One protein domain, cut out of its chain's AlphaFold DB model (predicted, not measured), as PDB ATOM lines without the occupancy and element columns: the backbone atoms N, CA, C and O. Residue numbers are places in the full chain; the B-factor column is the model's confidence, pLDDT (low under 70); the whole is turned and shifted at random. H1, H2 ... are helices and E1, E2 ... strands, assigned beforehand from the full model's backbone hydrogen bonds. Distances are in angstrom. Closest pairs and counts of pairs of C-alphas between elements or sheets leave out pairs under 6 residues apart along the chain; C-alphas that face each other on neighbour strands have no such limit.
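AT A GLANCE: This is residues 299 to 412 of the 1031 residues of an uncharacterized protein of Rodentolepis nana (UniProt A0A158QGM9). Two sheets lie face to face as a sandwich: a large, strongly twisted sheet built round the long hairpin E7 and E8, and the small sheet E2, E6, E5 covering part of one of its faces. The short helix H1 packs on the large sheet near E7 and E8, after the long loop of residues 339 to 350. The printed part has 114 residues, with eight named strands and one named helix in the order E1 E2 E3 H1 E4 E5 E6 E7 E8; the large sheet runs E1 E8 E7 E3 E4 and is mixed, the small one runs E2 E6 E5 and is antiparallel. The class is mostly strand, though under half of the residues are in named elements. The whole is compact, with a radius of gyration of the C-alphas of 14.0 A and spans of 44 by 31 by 22 A.

HOW THE PARTS SIT: Look first at the hairpin of E7, residues 386 to 395, and E8, residues 401 to 411, antiparallel at 158 degrees, with N 390 and O 406 at 2.8 A. Beside E8 you find the edge strand E1, residues 306 to 309, parallel to it at 29 degrees, with N 308 and O 409 at 3.0 A. E3, residues 332 to 338, is antiparallel to E7, with N 334 and O 393 at 2.9 A. The other edge strand, E4, residues 355 to 359, is antiparallel to E3, with N 337 and O 357 at 2.9 A. H1, residues 351 to 354, is on this sheet at a height of 6.6 A, only just over E7 with 3 C-alphas; it is too short for an O i to N i+4 pair, and its one O i to N i+3 pair is within range. In the second sheet, E6, residues 375 to 378, is antiparallel to E2, residues 314 to 317, with N 316 and O 376 at 2.8 A. E6 also forms a hairpin with E5, residues 367 to 370, with N 377 and O 368 at 2.8 A. The parts of the sheets that face each other are 8.7 A centre to centre; the closest C-alphas of E4 and E5 are those of Ile 359 and Ser 368, 6.0 A apart.

IN THESE COORDINATES: Find C-alpha 306 at (-24.909, 2.146, -7.836), where E1 begins. E3 is 19.0 A long and E7 29.2 A. E8 runs 31.5 A from C-alpha 401 at (-40.193, -14.218, -2.774) to C-alpha 411 at (-14.837, 2.544, -11.071).

THE WHOLE: The two C-alphas farthest apart, those of Asp 327 and Leu 382, are 44.1 A apart. The printed part has no cut; the links E2 to E3 and E3 to H1 are long. Mean pLDDT of the printed part is 75.8, with 28 residues under 70, among them 339 to 354.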
ATOM      1  N   LEU A 299     -42.831  -5.767  -6.994       74.75
ATOM      2  CA  LEU A 299     -41.752  -4.819  -7.283       74.75
ATOM      3  C   LEU A 299     -42.382  -3.502  -7.759       74.75
ATOM      4  O   LEU A 299     -43.017  -3.475  -8.812       74.75
ATOM      5  N   VAL A 300     -42.229  -2.430  -6.982       75.12
ATOM      6  CA  VAL A 300     -42.848  -1.122  -7.268       75.12
ATOM      7  C   VAL A 300     -41.856  -0.170  -7.927       75.12
ATOM      8  O   VAL A 300     -42.221   0.539  -8.863       75.12
ATOM      9  N   GLN A 301     -40.593  -0.184  -7.495       73.25
ATOM     10  CA  GLN A 301     -39.532   0.624  -8.093       73.25
ATOM     11  C   GLN A 301     -38.214  -0.167  -8.124       73.25
ATOM     12  O   GLN A 301     -37.779  -0.642  -7.074       73.25
ATOM     13  N   PRO A 302     -37.553  -0.327  -9.288       70.38
ATOM     14  CA  PRO A 302     -36.244  -0.969  -9.354       70.38
ATOM     15  C   PRO A 302     -35.171  -0.090  -8.698       70.38
ATOM     16  O   PRO A 302     -35.227   1.140  -8.766       70.38
ATOM     17  N   VAL A 303     -34.172  -0.727  -8.086       75.69
ATOM     18  CA  VAL A 303     -33.008  -0.030  -7.523       75.69
ATOM     19  C   VAL A 303     -32.141   0.488  -8.674       75.69
ATOM     20  O   VAL A 303     -31.807  -0.258  -9.594       75.69
ATOM     21  N   LEU A 304     -31.787   1.775  -8.644       75.94
ATOM     22  CA  LEU A 304     -30.909   2.372  -9.654       75.94
ATOM     23  C   LEU A 304     -29.487   1.783  -9.568       75.94
ATOM     24  O   LEU A 304     -29.049   1.423  -8.475       75.94
ATOM     25  N   PRO A 305     -28.738   1.706 -10.688       80.44
ATOM     26  CA  PRO A 305     -27.343   1.284 -10.663       80.44
ATOM     27  C   PRO A 305     -26.510   2.152  -9.715       80.44
ATOM     28  O   PRO A 305     -26.496   3.378  -9.826       80.44
ATOM     29  N   ILE A 306     -25.798   1.503  -8.800       82.44
ATOM     30  CA  ILE A 306     -24.909   2.146  -7.836       82.44
ATOM     31  C   ILE A 306     -23.544   2.318  -8.502       82.44
ATOM     32  O   ILE A 306     -22.956   1.341  -8.960       82.44
ATOM     33  N   GLU A 307     -23.011   3.537  -8.538       82.56
ATOM     34  CA  GLU A 307     -21.631   3.794  -8.962       82.56
ATOM     35  C   GLU A 307     -20.778   4.184  -7.746       82.56
ATOM     36  O   GLU A 307     -21.169   5.046  -6.962       82.56
ATOM     37  N   ILE A 308     -19.616   3.547  -7.590       78.06
ATOM     38  CA  ILE A 308     -18.689   3.745  -6.463       78.06
ATOM     39  C   ILE A 308     -17.243   3.659  -6.964       78.06
ATOM     40  O   ILE A 308     -16.981   2.948  -7.935       78.06
ATOM     41  N   THR A 309     -16.292   4.367  -6.353       76.50
ATOM     42  CA  THR A 309     -14.863   4.219  -6.698       76.50
ATOM     43  C   THR A 309     -14.151   3.218  -5.788       76.50
ATOM     44  O   THR A 309     -14.525   3.046  -4.629       76.50
ATOM     45  N   VAL A 310     -13.091   2.575  -6.286       72.94
ATOM     46  CA  VAL A 310     -12.166   1.768  -5.461       72.94
ATOM     47  C   VAL A 310     -11.721   2.563  -4.217       72.94
ATOM     48  O   VAL A 310     -11.508   3.771  -4.293       72.94
ATOM     49  N   GLN A 311     -11.622   1.881  -3.070       66.31
ATOM     50  CA  GLN A 311     -11.320   2.406  -1.725       66.31
ATOM     51  C   GLN A 311     -12.333   3.398  -1.117       66.31
ATOM     52  O   GLN A 311     -12.220   3.719   0.067       66.31
ATOM     53  N   GLN A 312     -13.375   3.816  -1.841       72.44
ATOM     54  CA  GLN A 312     -14.482   4.570  -1.250       72.44
ATOM     55  C   GLN A 312     -15.337   3.644  -0.373       72.44
ATOM     56  O   GLN A 312     -15.758   2.577  -0.813       72.44
ATOM     57  N   ILE A 313     -15.635   4.056   0.861       79.38
ATOM     58  CA  ILE A 313     -16.654   3.396   1.691       79.38
ATOM     59  C   ILE A 313     -17.977   4.126   1.477       79.38
ATOM     60  O   ILE A 313     -18.025   5.356   1.528       79.38
ATOM     61  N   SER A 314     -19.063   3.398   1.230       80.69
ATOM     62  CA  SER A 314     -20.398   3.994   1.105       80.69
ATOM     63  C   SER A 314     -21.488   3.053   1.600       80.69
ATOM     64  O   SER A 314     -21.416   1.841   1.403       80.69
ATOM     65  N   ASN A 315     -22.496   3.638   2.243       83.88
ATOM     66  CA  ASN A 315     -23.658   2.948   2.785       83.88
ATOM     67  C   ASN A 315     -24.884   3.380   1.973       83.88
ATOM     68  O   ASN A 315     -25.242   4.557   1.979       83.88
ATOM     69  N   PHE A 316     -25.517   2.438   1.286       83.38
ATOM     70  CA  PHE A 316     -26.709   2.652   0.476       83.38
ATOM     71  C   PHE A 316     -27.909   2.036   1.189       83.38
ATOM     72  O   PHE A 316     -28.008   0.817   1.300       83.38
ATOM     73  N   GLN A 317     -28.823   2.870   1.677       83.94
ATOM     74  CA  GLN A 317     -30.105   2.388   2.181       83.94
ATOM     75  C   GLN A 317     -30.992   1.992   0.994       83.94
ATOM     76  O   GLN A 317     -31.132   2.765   0.041       83.94
ATOM     77  N   ILE A 318     -31.584   0.797   1.035       83.12
ATOM     78  CA  ILE A 318     -32.556   0.384   0.020       83.12
ATOM     79  C   ILE A 318     -33.806   1.277   0.137       83.12
ATOM     80  O   ILE A 318     -34.292   1.491   1.249       83.12
ATOM     81  N   PRO A 319     -34.349   1.824  -0.971       81.75
ATOM     82  CA  PRO A 319     -35.558   2.636  -0.906       81.75
ATOM     83  C   PRO A 319     -36.737   1.844  -0.308       81.75
ATOM     84  O   PRO A 319     -37.053   0.761  -0.803       81.75
ATOM     85  N   PRO A 320     -37.472   2.384   0.684       71.19
ATOM     86  CA  PRO A 320     -38.543   1.643   1.365       71.19
ATOM     87  C   PRO A 320     -39.718   1.279   0.439       71.19
ATOM     88  O   PRO A 320     -40.505   0.391   0.747       71.19
ATOM     89  N   ASN A 321     -39.818   1.937  -0.721       73.81
ATOM     90  CA  ASN A 321     -40.823   1.676  -1.750       73.81
ATOM     91  C   ASN A 321     -40.334   0.725  -2.864       73.81
ATOM     92  O   ASN A 321     -41.013   0.604  -3.882       73.81
ATOM     93  N   THR A 322     -39.177   0.059  -2.730       76.19
ATOM     94  CA  THR A 322     -38.698  -0.903  -3.744       76.19
ATOM     95  C   THR A 322     -39.674  -2.076  -3.898       76.19
ATOM     96  O   THR A 322     -40.067  -2.408  -5.018       76.19
ATOM     97  N   PHE A 323     -40.143  -2.647  -2.785       81.69
ATOM     98  CA  PHE A 323     -41.138  -3.724  -2.764       81.69
ATOM     99  C   PHE A 323     -42.353  -3.332  -1.925       81.69
ATOM    100  O   PHE A 323     -42.219  -2.666  -0.903       81.69
ATOM    101  N   ARG A 324     -43.541  -3.802  -2.316       76.25
ATOM    102  CA  ARG A 324     -44.784  -3.600  -1.559       76.25
ATOM    103  C   ARG A 324     -45.493  -4.925  -1.308       76.25
ATOM    104  O   ARG A 324     -45.721  -5.697  -2.240       76.25
ATOM    105  N   SER A 325     -45.877  -5.165  -0.055       73.69
ATOM    106  CA  SER A 325     -46.814  -6.235   0.296       73.69
ATOM    107  C   SER A 325     -48.244  -5.801  -0.034       73.69
ATOM    108  O   SER A 325     -48.631  -4.668   0.266       73.69
ATOM    109  N   LEU A 326     -49.024  -6.694  -0.647       65.88
ATOM    110  CA  LEU A 326     -50.459  -6.490  -0.879       65.88
ATOM    111  C   LEU A 326     -51.249  -6.498   0.440       65.88
ATOM    112  O   LEU A 326     -52.201  -5.735   0.583       65.88
ATOM    113  N   ASP A 327     -50.783  -7.279   1.417       65.56
ATOM    114  CA  ASP A 327     -51.452  -7.517   2.703       65.56
ATOM    115  C   ASP A 327     -50.985  -6.549   3.812       65.56
ATOM    116  O   ASP A 327     -51.365  -6.686   4.972       65.56
ATOM    117  N   GLY A 328     -50.094  -5.601   3.492       62.28
ATOM    118  CA  GLY A 328     -49.492  -4.676   4.464       62.28
ATOM    119  C   GLY A 328     -48.447  -5.298   5.404       62.28
ATOM    120  O   GLY A 328     -47.914  -4.601   6.266       62.28
ATOM    121  N   SER A 329     -48.117  -6.583   5.243       69.56
ATOM    122  CA  SER A 329     -47.074  -7.261   6.023       69.56
ATOM    123  C   SER A 329     -45.676  -6.671   5.784       69.56
ATOM    124  O   SER A 329     -45.325  -6.289   4.663       69.56
ATOM    125  N   ARG A 330     -44.843  -6.634   6.836       70.38
ATOM    126  CA  ARG A 330     -43.427  -6.248   6.719       70.38
ATOM    127  C   ARG A 330     -42.668  -7.333   5.953       70.38
ATOM    128  O   ARG A 330     -42.690  -8.496   6.346       70.38
ATOM    129  N   LEU A 331     -42.001  -6.942   4.871       79.50
ATOM    130  CA  LEU A 331     -41.182  -7.837   4.054       79.50
ATOM    131  C   LEU A 331     -39.770  -7.946   4.642       79.50
ATOM    132  O   LEU A 331     -39.213  -6.945   5.087       79.50
ATOM    133  N   GLN A 332     -39.175  -9.142   4.622       83.44
ATOM    134  CA  GLN A 332     -37.758  -9.324   4.950       83.44
ATOM    135  C   GLN A 332     -36.925  -9.225   3.667       83.44
ATOM    136  O   GLN A 332     -37.119 -10.018   2.744       83.44
ATOM    137  N   LEU A 333     -35.993  -8.274   3.611       85.88
ATOM    138  CA  LEU A 333     -35.051  -8.144   2.498       85.88
ATOM    139  C   LEU A 333     -33.819  -9.031   2.708       85.88
ATOM    140  O   LEU A 333     -33.299  -9.131   3.820       85.88
ATOM    141  N   ARG A 334     -33.337  -9.654   1.629       86.94
ATOM    142  CA  ARG A 334     -32.087 -10.433   1.578       86.94
ATOM    143  C   ARG A 334     -31.369 -10.187   0.256       86.94
ATOM    144  O   ARG A 334     -32.019 -10.105  -0.788       86.94
ATOM    145  N   LEU A 335     -30.044 -10.087   0.302       87.38
ATOM    146  CA  LEU A 335     -29.198  -9.840  -0.863       87.38
ATOM    147  C   LEU A 335     -28.417 -11.105  -1.230       87.38
ATOM    148  O   LEU A 335     -27.866 -11.766  -0.355       87.38
ATOM    149  N   PHE A 336     -28.341 -11.418  -2.519       85.44
ATOM    150  CA  PHE A 336     -27.634 -12.581  -3.045       85.44
ATOM    151  C   PHE A 336     -26.640 -12.177  -4.136       85.44
ATOM    152  O   PHE A 336     -26.886 -11.252  -4.916       85.44
ATOM    153  N   GLU A 337     -25.537 -12.912  -4.237       81.88
ATOM    154  CA  GLU A 337     -24.672 -12.909  -5.419       81.88
ATOM    155  C   GLU A 337     -25.455 -13.387  -6.654       81.88
ATOM    156  O   GLU A 337     -26.368 -14.207  -6.547       81.88
ATOM    157  N   HIS A 338     -25.110 -12.896  -7.845       78.75
ATOM    158  CA  HIS A 338     -25.691 -13.391  -9.095       78.75
ATOM    159  C   HIS A 338     -24.925 -14.635  -9.582       78.75
ATOM    160  O   HIS A 338     -23.711 -14.569  -9.756       78.75
ATOM    161  N   ILE A 339     -25.619 -15.754  -9.844       69.62
ATOM    162  CA  ILE A 339     -24.993 -17.059 -10.184       69.62
ATOM    163  C   ILE A 339     -24.029 -16.975 -11.383       69.62
ATOM    164  O   ILE A 339     -23.028 -17.686 -11.425       69.62
ATOM    165  N   TYR A 340     -24.328 -16.127 -12.371       60.53
ATOM    166  CA  TYR A 340     -23.544 -16.030 -13.604       60.53
ATOM    167  C   TYR A 340     -22.641 -14.787 -13.614       60.53
ATOM    168  O   TYR A 340     -23.168 -13.673 -13.492       60.53
ATOM    169  N   PRO A 341     -21.317 -14.928 -13.839       51.31
ATOM    170  CA  PRO A 341     -20.432 -13.791 -14.076       51.31
ATOM    171  C   PRO A 341     -20.775 -13.093 -15.402       51.31
ATOM    172  O   PRO A 341     -21.304 -13.695 -16.338       51.31
ATOM    173  N   MET A 342     -20.455 -11.799 -15.498       49.06
ATOM    174  CA  MET A 342     -21.047 -10.875 -16.483       49.06
ATOM    175  C   MET A 342     -20.719 -11.145 -17.971       49.06
ATOM    176  O   MET A 342     -21.237 -10.453 -18.843       49.06
ATOM    177  N   GLN A 343     -19.890 -12.147 -18.282       44.75
ATOM    178  CA  GLN A 343     -19.395 -12.441 -19.637       44.75
ATOM    179  C   GLN A 343     -20.485 -12.890 -20.631       44.75
ATOM    180  O   GLN A 343     -20.253 -12.848 -21.835       44.75
ATOM    181  N   PHE A 344     -21.673 -13.283 -20.154       44.56
ATOM    182  CA  PHE A 344     -22.733 -13.862 -20.995       44.56
ATOM    183  C   PHE A 344     -23.876 -12.906 -21.371       44.56
ATOM    184  O   PHE A 344     -24.698 -13.260 -22.210       44.56
ATOM    185  N   GLY A 345     -23.966 -11.711 -20.774       41.62
ATOM    186  CA  GLY A 345     -24.985 -10.710 -21.143       41.62
ATOM    187  C   GLY A 345     -26.454 -11.115 -20.917       41.62
ATOM    188  O   GLY A 345     -27.348 -10.459 -21.441       41.62
ATOM    189  N   ILE A 346     -26.718 -12.181 -20.155       48.69
ATOM    190  CA  ILE A 346     -28.073 -12.690 -19.900       48.69
ATOM    191  C   ILE A 346     -28.735 -11.861 -18.792       48.69
ATOM    192  O   ILE A 346     -28.286 -11.880 -17.646       48.69
ATOM    193  N   ASP A 347     -29.831 -11.178 -19.123       54.22
ATOM    194  CA  ASP A 347     -30.790 -10.661 -18.146       54.22
ATOM    195  C   ASP A 347     -31.969 -11.639 -18.033       54.22
ATOM    196  O   ASP A 347     -32.732 -11.848 -18.981       54.22
ATOM    197  N   PHE A 348     -32.106 -12.279 -16.870       56.75
ATOM    198  CA  PHE A 348     -33.191 -13.222 -16.606       56.75
ATOM    199  C   PHE A 348     -34.535 -12.491 -16.489       56.75
ATOM    200  O   PHE A 348     -34.651 -11.504 -15.767       56.75
ATOM    201  N   LYS A 349     -35.579 -13.020 -17.148       57.59
ATOM    202  CA  LYS A 349     -36.959 -12.498 -17.041       57.59
ATOM    203  C   LYS A 349     -37.529 -12.563 -15.618       57.59
ATOM    204  O   LYS A 349     -38.432 -11.798 -15.303       57.59
ATOM    205  N   ASP A 350     -37.011 -13.468 -14.790       66.00
ATOM    206  CA  ASP A 350     -37.243 -13.514 -13.348       66.00
ATOM    207  C   ASP A 350     -35.878 -13.503 -12.628       66.00
ATOM    208  O   ASP A 350     -35.152 -14.502 -12.701       66.00
ATOM    209  N   PRO A 351     -35.508 -12.409 -11.933       67.31
ATOM    210  CA  PRO A 351     -34.272 -12.319 -11.150       67.31
ATOM    211  C   PRO A 351     -34.126 -13.427 -10.098       67.31
ATOM    212  O   PRO A 351     -33.012 -13.821  -9.755       67.31
ATOM    213  N   SER A 352     -35.244 -13.986  -9.623       69.19
ATOM    214  CA  SER A 352     -35.274 -15.056  -8.618       69.19
ATOM    215  C   SER A 352     -34.574 -16.339  -9.090       69.19
ATOM    216  O   SER A 352     -34.156 -17.152  -8.265       69.19
ATOM    217  N   ALA A 353     -34.434 -16.540 -10.405       68.25
ATOM    218  CA  ALA A 353     -33.747 -17.694 -10.987       68.25
ATOM    219  C   ALA A 353     -32.207 -17.598 -10.925       68.25
ATOM    220  O   ALA A 353     -31.532 -18.592 -11.188       68.25
ATOM    221  N   ALA A 354     -31.649 -16.431 -10.580       65.81
ATOM    222  CA  ALA A 354     -30.211 -16.157 -10.612       65.81
ATOM    223  C   ALA A 354     -29.576 -15.946  -9.219       65.81
ATOM    224  O   ALA A 354     -28.465 -15.423  -9.129       65.81
ATOM    225  N   THR A 355     -30.258 -16.342  -8.136       76.56
ATOM    226  CA  THR A 355     -29.810 -16.162  -6.740       76.56
ATOM    227  C   THR A 355     -28.733 -17.170  -6.326       76.56
ATOM    228  O   THR A 355     -29.037 -18.352  -6.164       76.56
ATOM    229  N   GLY A 356     -27.500 -16.697  -6.137       74.94
ATOM    230  CA  GLY A 356     -26.351 -17.451  -5.629       74.94
ATOM    231  C   GLY A 356     -26.247 -17.414  -4.101       74.94
ATOM    232  O   GLY A 356     -27.237 -17.614  -3.398       74.94
ATOM    233  N   ARG A 357     -25.040 -17.174  -3.571       82.25
ATOM    234  CA  ARG A 357     -24.782 -17.108  -2.123       82.25
ATOM    235  C   ARG A 357     -25.463 -15.888  -1.488       82.25
ATOM    236  O   ARG A 357     -25.445 -14.806  -2.067       82.25
ATOM    237  N   GLU A 358     -26.029 -16.051  -0.290       84.44
ATOM    238  CA  GLU A 358     -26.566 -14.938   0.511       84.44
ATOM    239  C   GLU A 358     -25.421 -14.070   1.065       84.44
ATOM    240  O   GLU A 358     -24.459 -14.585   1.643       84.44
ATOM    241  N   ILE A 359     -25.531 -12.753   0.883       83.31
ATOM    242  CA  ILE A 359     -24.591 -11.748   1.386       83.31
ATOM    243  C   ILE A 359     -25.090 -11.282   2.753       83.31
ATOM    244  O   ILE A 359     -26.158 -10.684   2.872       83.31
ATOM    245  N   ILE A 360     -24.296 -11.569   3.781       82.62
ATOM    246  CA  ILE A 360     -24.611 -11.314   5.190       82.62
ATOM    247  C   ILE A 360     -23.881 -10.036   5.652       82.62
ATOM    248  O   ILE A 360     -22.985  -9.526   4.970       82.62
ATOM    249  N   SER A 361     -24.267  -9.491   6.806       80.12
ATOM    250  CA  SER A 361     -23.549  -8.403   7.468       80.12
ATOM    251  C   SER A 361     -22.178  -8.876   7.971       80.12
ATOM    252  O   SER A 361     -22.068  -9.519   9.013       80.12
ATOM    253  N   ASP A 362     -21.133  -8.556   7.211       77.50
ATOM    254  CA  ASP A 362     -19.723  -8.726   7.566       77.50
ATOM    255  C   ASP A 362     -19.011  -7.365   7.422       77.50
ATOM    256  O   ASP A 362     -19.273  -6.587   6.502       77.50
ATOM    257  N   SER A 363     -18.140  -7.023   8.370       65.62
ATOM    258  CA  SER A 363     -17.389  -5.757   8.350       65.62
ATOM    259  C   SER A 363     -16.044  -5.856   7.620       65.62
ATOM    260  O   SER A 363     -15.425  -4.824   7.335       65.62
ATOM    261  N   SER A 364     -15.604  -7.080   7.316       69.69
ATOM    262  CA  SER A 364     -14.357  -7.396   6.617       69.69
ATOM    263  C   SER A 364     -14.529  -7.559   5.102       69.69
ATOM    264  O   SER A 364     -13.578  -7.326   4.356       69.69
ATOM    265  N   SER A 365     -15.737  -7.891   4.635       80.12
ATOM    266  CA  SER A 365     -16.040  -8.054   3.215       80.12
ATOM    267  C   SER A 365     -16.105  -6.716   2.465       80.12
ATOM    268  O   SER A 365     -16.395  -5.656   3.024       80.12
ATOM    269  N   TRP A 366     -15.856  -6.763   1.152       82.62
ATOM    270  CA  TRP A 366     -15.979  -5.596   0.269       82.62
ATOM    271  C   TRP A 366     -17.442  -5.189   0.010       82.62
ATOM    272  O   TRP A 366     -17.713  -4.061  -0.401       82.62
ATOM    273  N   ILE A 367     -18.378  -6.108   0.248       88.38
ATOM    274  CA  ILE A 367     -19.824  -5.910   0.184       88.38
ATOM    275  C   ILE A 367     -20.480  -6.614   1.369       88.38
ATOM    276  O   ILE A 367     -20.198  -7.785   1.637       88.38
ATOM    277  N   SER A 368     -21.367  -5.919   2.070       86.88
ATOM    278  CA  SER A 368     -22.185  -6.508   3.128       86.88
ATOM    279  C   SER A 368     -23.565  -5.877   3.191       86.88
ATOM    280  O   SER A 368     -23.759  -4.716   2.830       86.88
ATOM    281  N   PHE A 369     -24.545  -6.663   3.628       88.88
ATOM    282  CA  PHE A 369     -25.937  -6.239   3.706       88.88
ATOM    283  C   PHE A 369     -26.508  -6.558   5.084       88.88
ATOM    284  O   PHE A 369     -26.471  -7.702   5.538       88.88
ATOM    285  N   ASP A 370     -27.041  -5.537   5.748       85.94
ATOM    286  CA  ASP A 370     -27.765  -5.688   7.004       85.94
ATOM    287  C   ASP A 370     -29.271  -5.727   6.722       85.94
ATOM    288  O   ASP A 370     -29.892  -4.718   6.386       85.94
ATOM    289  N   SER A 371     -29.867  -6.909   6.884       80.88
ATOM    290  CA  SER A 371     -31.299  -7.149   6.675       80.88
ATOM    291  C   SER A 371     -32.206  -6.517   7.739       80.88
ATOM    292  O   SER A 371     -33.426  -6.538   7.572       80.88
ATOM    293  N   THR A 372     -31.648  -5.959   8.821       81.81
ATOM    294  CA  THR A 372     -32.412  -5.283   9.882       81.81
ATOM    295  C   THR A 372     -32.518  -3.774   9.667       81.81
ATOM    296  O   THR A 372     -33.578  -3.200   9.930       81.81
ATOM    297  N   THR A 373     -31.453  -3.146   9.157       81.00
ATOM    298  CA  THR A 373     -31.405  -1.712   8.811       81.00
ATOM    299  C   THR A 373     -31.647  -1.432   7.326       81.00
ATOM    300  O   THR A 373     -31.860  -0.280   6.950       81.00
ATOM    301  N   GLU A 374     -31.646  -2.475   6.489       85.12
ATOM    302  CA  GLU A 374     -31.807  -2.417   5.028       85.12
ATOM    303  C   GLU A 374     -30.688  -1.602   4.341       85.12
ATOM    304  O   GLU A 374     -30.882  -0.983   3.290       85.12
ATOM    305  N   ILE A 375     -29.490  -1.617   4.940       83.94
ATOM    306  CA  ILE A 375     -28.295  -0.915   4.459       83.94
ATOM    307  C   ILE A 375     -27.354  -1.889   3.740       83.94
ATOM    308  O   ILE A 375     -26.874  -2.872   4.307       83.94
ATOM    309  N   LEU A 376     -27.033  -1.551   2.491       86.88
ATOM    310  CA  LEU A 376     -25.961  -2.137   1.694       86.88
ATOM    311  C   LEU A 376     -24.673  -1.328   1.886       86.88
ATOM    312  O   LEU A 376     -24.574  -0.183   1.444       86.88
ATOM    313  N   ARG A 377     -23.667  -1.924   2.523       84.38
ATOM    314  CA  ARG A 377     -22.334  -1.342   2.691       84.38
ATOM    315  C   ARG A 377     -21.397  -1.834   1.594       84.38
ATOM    316  O   ARG A 377     -21.300  -3.032   1.339       84.38
ATOM    317  N   LEU A 378     -20.678  -0.901   0.977       87.62
ATOM    318  CA  LEU A 378     -19.674  -1.164  -0.051       87.62
ATOM    319  C   LEU A 378     -18.314  -0.590   0.369       87.62
ATOM    320  O   LEU A 378     -18.226   0.536   0.864       87.62
ATOM    321  N   ARG A 379     -17.264  -1.389   0.161       82.56
ATOM    322  CA  ARG A 379     -15.836  -1.097   0.367       82.56
ATOM    323  C   ARG A 379     -15.001  -1.842  -0.698       82.56
ATOM    324  O   ARG A 379     -14.284  -2.781  -0.366       82.56
ATOM    325  N   PRO A 380     -15.120  -1.492  -1.990       82.38
ATOM    326  CA  PRO A 380     -14.398  -2.175  -3.062       82.38
ATOM    327  C   PRO A 380     -12.880  -1.949  -2.996       82.38
ATOM    328  O   PRO A 380     -12.409  -0.821  -2.846       82.38
ATOM    329  N   PHE A 381     -12.113  -3.022  -3.191       76.69
ATOM    330  CA  PHE A 381     -10.659  -2.989  -3.419       76.69
ATOM    331  C   PHE A 381     -10.329  -3.064  -4.922       76.69
ATOM    332  O   PHE A 381     -11.234  -3.207  -5.739       76.69
ATOM    333  N   LEU A 382      -9.049  -2.977  -5.304       64.56
ATOM    334  CA  LEU A 382      -8.626  -2.933  -6.715       64.56
ATOM    335  C   LEU A 382      -9.091  -4.154  -7.532       64.56
ATOM    336  O   LEU A 382      -9.561  -4.005  -8.653       64.56
ATOM    337  N   GLU A 383      -9.031  -5.347  -6.939       70.88
ATOM    338  CA  GLU A 383      -9.518  -6.608  -7.529       70.88
ATOM    339  C   GLU A 383     -11.030  -6.611  -7.839       70.88
ATOM    340  O   GLU A 383     -11.514  -7.463  -8.579       70.88
ATOM    341  N   HIS A 384     -11.773  -5.635  -7.306       78.62
ATOM    342  CA  HIS A 384     -13.206  -5.467  -7.512       78.62
ATOM    343  C   HIS A 384     -13.538  -4.442  -8.614       78.62
ATOM    344  O   HIS A 384     -14.711  -4.104  -8.759       78.62
ATOM    345  N   GLU A 385     -12.577  -3.927  -9.397       74.81
ATOM    346  CA  GLU A 385     -12.878  -3.026 -10.527       74.81
ATOM    347  C   GLU A 385     -13.798  -3.707 -11.563       74.81
ATOM    348  O   GLU A 385     -13.489  -4.775 -12.089       74.81
ATOM    349  N   GLY A 386     -14.927  -3.072 -11.899       72.00
ATOM    350  CA  GLY A 386     -15.878  -3.599 -12.879       72.00
ATOM    351  C   GLY A 386     -17.342  -3.411 -12.485       72.00
ATOM    352  O   GLY A 386     -17.675  -2.675 -11.558       72.00
ATOM    353  N   THR A 387     -18.238  -4.072 -13.217       79.44
ATOM    354  CA  THR A 387     -19.676  -4.073 -12.916       79.44
ATOM    355  C   THR A 387     -20.079  -5.416 -12.322       79.44
ATOM    356  O   THR A 387     -19.981  -6.449 -12.982       79.44
ATOM    357  N   HIS A 388     -20.586  -5.379 -11.097       83.00
ATOM    358  CA  HIS A 388     -21.084  -6.525 -10.345       83.00
ATOM    359  C   HIS A 388     -22.611  -6.522 -10.360       83.00
ATOM    360  O   HIS A 388     -23.232  -5.463 -10.245       83.00
ATOM    361  N   LYS A 389     -23.221  -7.702 -10.505       81.06
ATOM    362  CA  LYS A 389     -24.673  -7.888 -10.388       81.06
ATOM    363  C   LYS A 389     -24.987  -8.629  -9.093       81.06
ATOM    364  O   LYS A 389     -24.372  -9.653  -8.802       81.06
ATOM    365  N   PHE A 390     -25.987  -8.143  -8.372       85.94
ATOM    366  CA  PHE A 390     -26.557  -8.768  -7.182       85.94
ATOM    367  C   PHE A 390     -28.067  -8.905  -7.349       85.94
ATOM    368  O   PHE A 390     -28.685  -8.149  -8.101       85.94
ATOM    369  N   VAL A 391     -28.669  -9.848  -6.634       86.19
ATOM    370  CA  VAL A 391     -30.118 -10.064  -6.631       86.19
ATOM    371  C   VAL A 391     -30.651  -9.733  -5.242       86.19
ATOM    372  O   VAL A 391     -30.321 -10.404  -4.268       86.19
ATOM    373  N   LEU A 392     -31.476  -8.693  -5.140       86.81
ATOM    374  CA  LEU A 392     -32.190  -8.341  -3.914       86.81
ATOM    375  C   LEU A 392     -33.568  -9.000  -3.948       86.81
ATOM    376  O   LEU A 392     -34.332  -8.769  -4.886       86.81
ATOM    377  N   CYS A 393     -33.903  -9.784  -2.929       86.12
ATOM    378  CA  CYS A 393     -35.189 -10.463  -2.807       86.12
ATOM    379  C   CYS A 393     -35.928 -10.025  -1.541       86.12
ATOM    380  O   CYS A 393     -35.353 -10.007  -0.452       86.12
ATOM    381  N   ALA A 394     -37.219  -9.736  -1.684       84.75
ATOM    382  CA  ALA A 394     -38.142  -9.517  -0.582       84.75
ATOM    383  C   ALA A 394     -38.958 -10.785  -0.307       84.75
ATOM    384  O   ALA A 394     -39.538 -11.356  -1.233       84.75
ATOM    385  N   TYR A 395     -39.025 -11.190   0.959       82.88
ATOM    386  CA  TYR A 395     -39.771 -12.352   1.440       82.88
ATOM    387  C   TYR A 395     -40.962 -11.907   2.299       82.88
ATOM    388  O   TYR A 395     -40.804 -11.098   3.214       82.88
ATOM    389  N   ASN A 396     -42.150 -12.449   2.023       77.12
ATOM    390  CA  ASN A 396     -43.320 -12.337   2.904       77.12
ATOM    391  C   ASN A 396     -43.298 -13.448   3.980       77.12
ATOM    392  O   ASN A 396     -42.588 -14.442   3.836       77.12
ATOM    393  N   MET A 397     -44.147 -13.341   5.007       69.12
ATOM    394  CA  MET A 397     -44.311 -14.326   6.097       69.12
ATOM    395  C   MET A 397     -44.646 -15.755   5.618       69.12
ATOM    396  O   MET A 397     -44.440 -16.717   6.348       69.12
ATOM    397  N   LEU A 398     -45.153 -15.898   4.388       68.94
ATOM    398  CA  LEU A 398     -45.452 -17.175   3.724       68.94
ATOM    399  C   LEU A 398     -44.304 -17.675   2.816       68.94
ATOM    400  O   LEU A 398     -44.524 -18.528   1.958       68.94
ATOM    401  N   ASN A 399     -43.097 -17.111   2.945       66.50
ATOM    402  CA  ASN A 399     -41.922 -17.363   2.097       66.50
ATOM    403  C   ASN A 399     -42.133 -17.139   0.582       66.50
ATOM    404  O   ASN A 399     -41.315 -17.575  -0.231       66.50
ATOM    405  N   SER A 400     -43.180 -16.410   0.173       71.81
ATOM    406  CA  SER A 400     -43.272 -15.899  -1.198       71.81
ATOM    407  C   SER A 400     -42.169 -14.860  -1.416       71.81
ATOM    408  O   SER A 400     -42.079 -13.880  -0.673       71.81
ATOM    409  N   ARG A 401     -41.309 -15.103  -2.416       79.38
ATOM    410  CA  ARG A 401     -40.193 -14.218  -2.774       79.38
ATOM    411  C   ARG A 401     -40.465 -13.458  -4.067       79.38
ATOM    412  O   ARG A 401     -40.941 -14.050  -5.035       79.38
ATOM    413  N   THR A 402     -40.083 -12.189  -4.080       81.69
ATOM    414  CA  THR A 402     -40.046 -11.340  -5.279       81.69
ATOM    415  C   THR A 402     -38.685 -10.665  -5.330       81.69
ATOM    416  O   THR A 402     -38.251 -10.100  -4.329       81.69
ATOM    417  N   CYS A 403     -38.001 -10.734  -6.471       83.19
ATOM    418  CA  CYS A 403     -36.604 -10.322  -6.586       83.19
ATOM    419  C   CYS A 403     -36.381  -9.249  -7.663       83.19
ATOM    420  O   CYS A 403     -37.140  -9.140  -8.625       83.19
ATOM    421  N   THR A 404     -35.315  -8.463  -7.506       82.69
ATOM    422  CA  THR A 404     -34.856  -7.442  -8.458       82.69
ATOM    423  C   THR A 404     -33.329  -7.428  -8.546       82.69
ATOM    424  O   THR A 404     -32.647  -7.846  -7.611       82.69
ATOM    425  N   ASN A 405     -32.786  -6.952  -9.665       82.62
ATOM    426  CA  ASN A 405     -31.340  -6.865  -9.871       82.62
ATOM    427  C   ASN A 405     -30.799  -5.526  -9.353       82.62
ATOM    428  O   ASN A 405     -31.347  -4.471  -9.667       82.62
ATOM    429  N   ILE A 406     -29.683  -5.570  -8.625       84.56
ATOM    430  CA  ILE A 406     -28.869  -4.407  -8.262       84.56
ATOM    431  C   ILE A 406     -27.557  -4.495  -9.038       84.56
ATOM    432  O   ILE A 406     -26.833  -5.484  -8.939       84.56
ATOM    433  N   ASN A 407     -27.233  -3.445  -9.787       84.38
ATOM    434  CA  ASN A 407     -25.954  -3.323 -10.479       84.38
ATOM    435  C   ASN A 407     -25.044  -2.390  -9.671       84.38
ATOM    436  O   ASN A 407     -25.403  -1.232  -9.466       84.38
ATOM    437  N   VAL A 408     -23.873  -2.867  -9.247       83.81
ATOM    438  CA  VAL A 408     -22.835  -2.056  -8.590       83.81
ATOM    439  C   VAL A 408     -21.656  -1.914  -9.543       83.81
ATOM    440  O   VAL A 408     -20.984  -2.891  -9.869       83.81
ATOM    441  N   ARG A 409     -21.387  -0.695  -9.998       82.62
ATOM    442  CA  ARG A 409     -20.259  -0.368 -10.865       82.62
ATOM    443  C   ARG A 409     -19.136   0.244 -10.039       82.62
ATOM    444  O   ARG A 409     -19.186   1.423  -9.686       82.62
ATOM    445  N   VAL A 410     -18.110  -0.556  -9.789       80.88
ATOM    446  CA  VAL A 410     -16.849  -0.119  -9.197       80.88
ATOM    447  C   VAL A 410     -15.992   0.499 -10.298       80.88
ATOM    448  O   VAL A 410     -15.574  -0.179 -11.240       80.88
ATOM    449  N   LYS A 411     -15.745   1.802 -10.193       76.38
ATOM    450  CA  LYS A 411     -14.837   2.544 -11.071       76.38
ATOM    451  C   LYS A 411     -13.428   2.570 -10.463       76.38
ATOM    452  O   LYS A 411     -13.316   2.700  -9.239       76.38
ATOM    453  N   PRO A 412     -12.357   2.525 -11.275       64.50
ATOM    454  CA  PRO A 412     -11.032   2.894 -10.789       64.50
ATOM    455  C   PRO A 412     -11.050   4.355 -10.297       64.50
ATOM    456  O   PRO A 412     -11.920   5.128 -10.728       64.50
TER     457      PRO A 412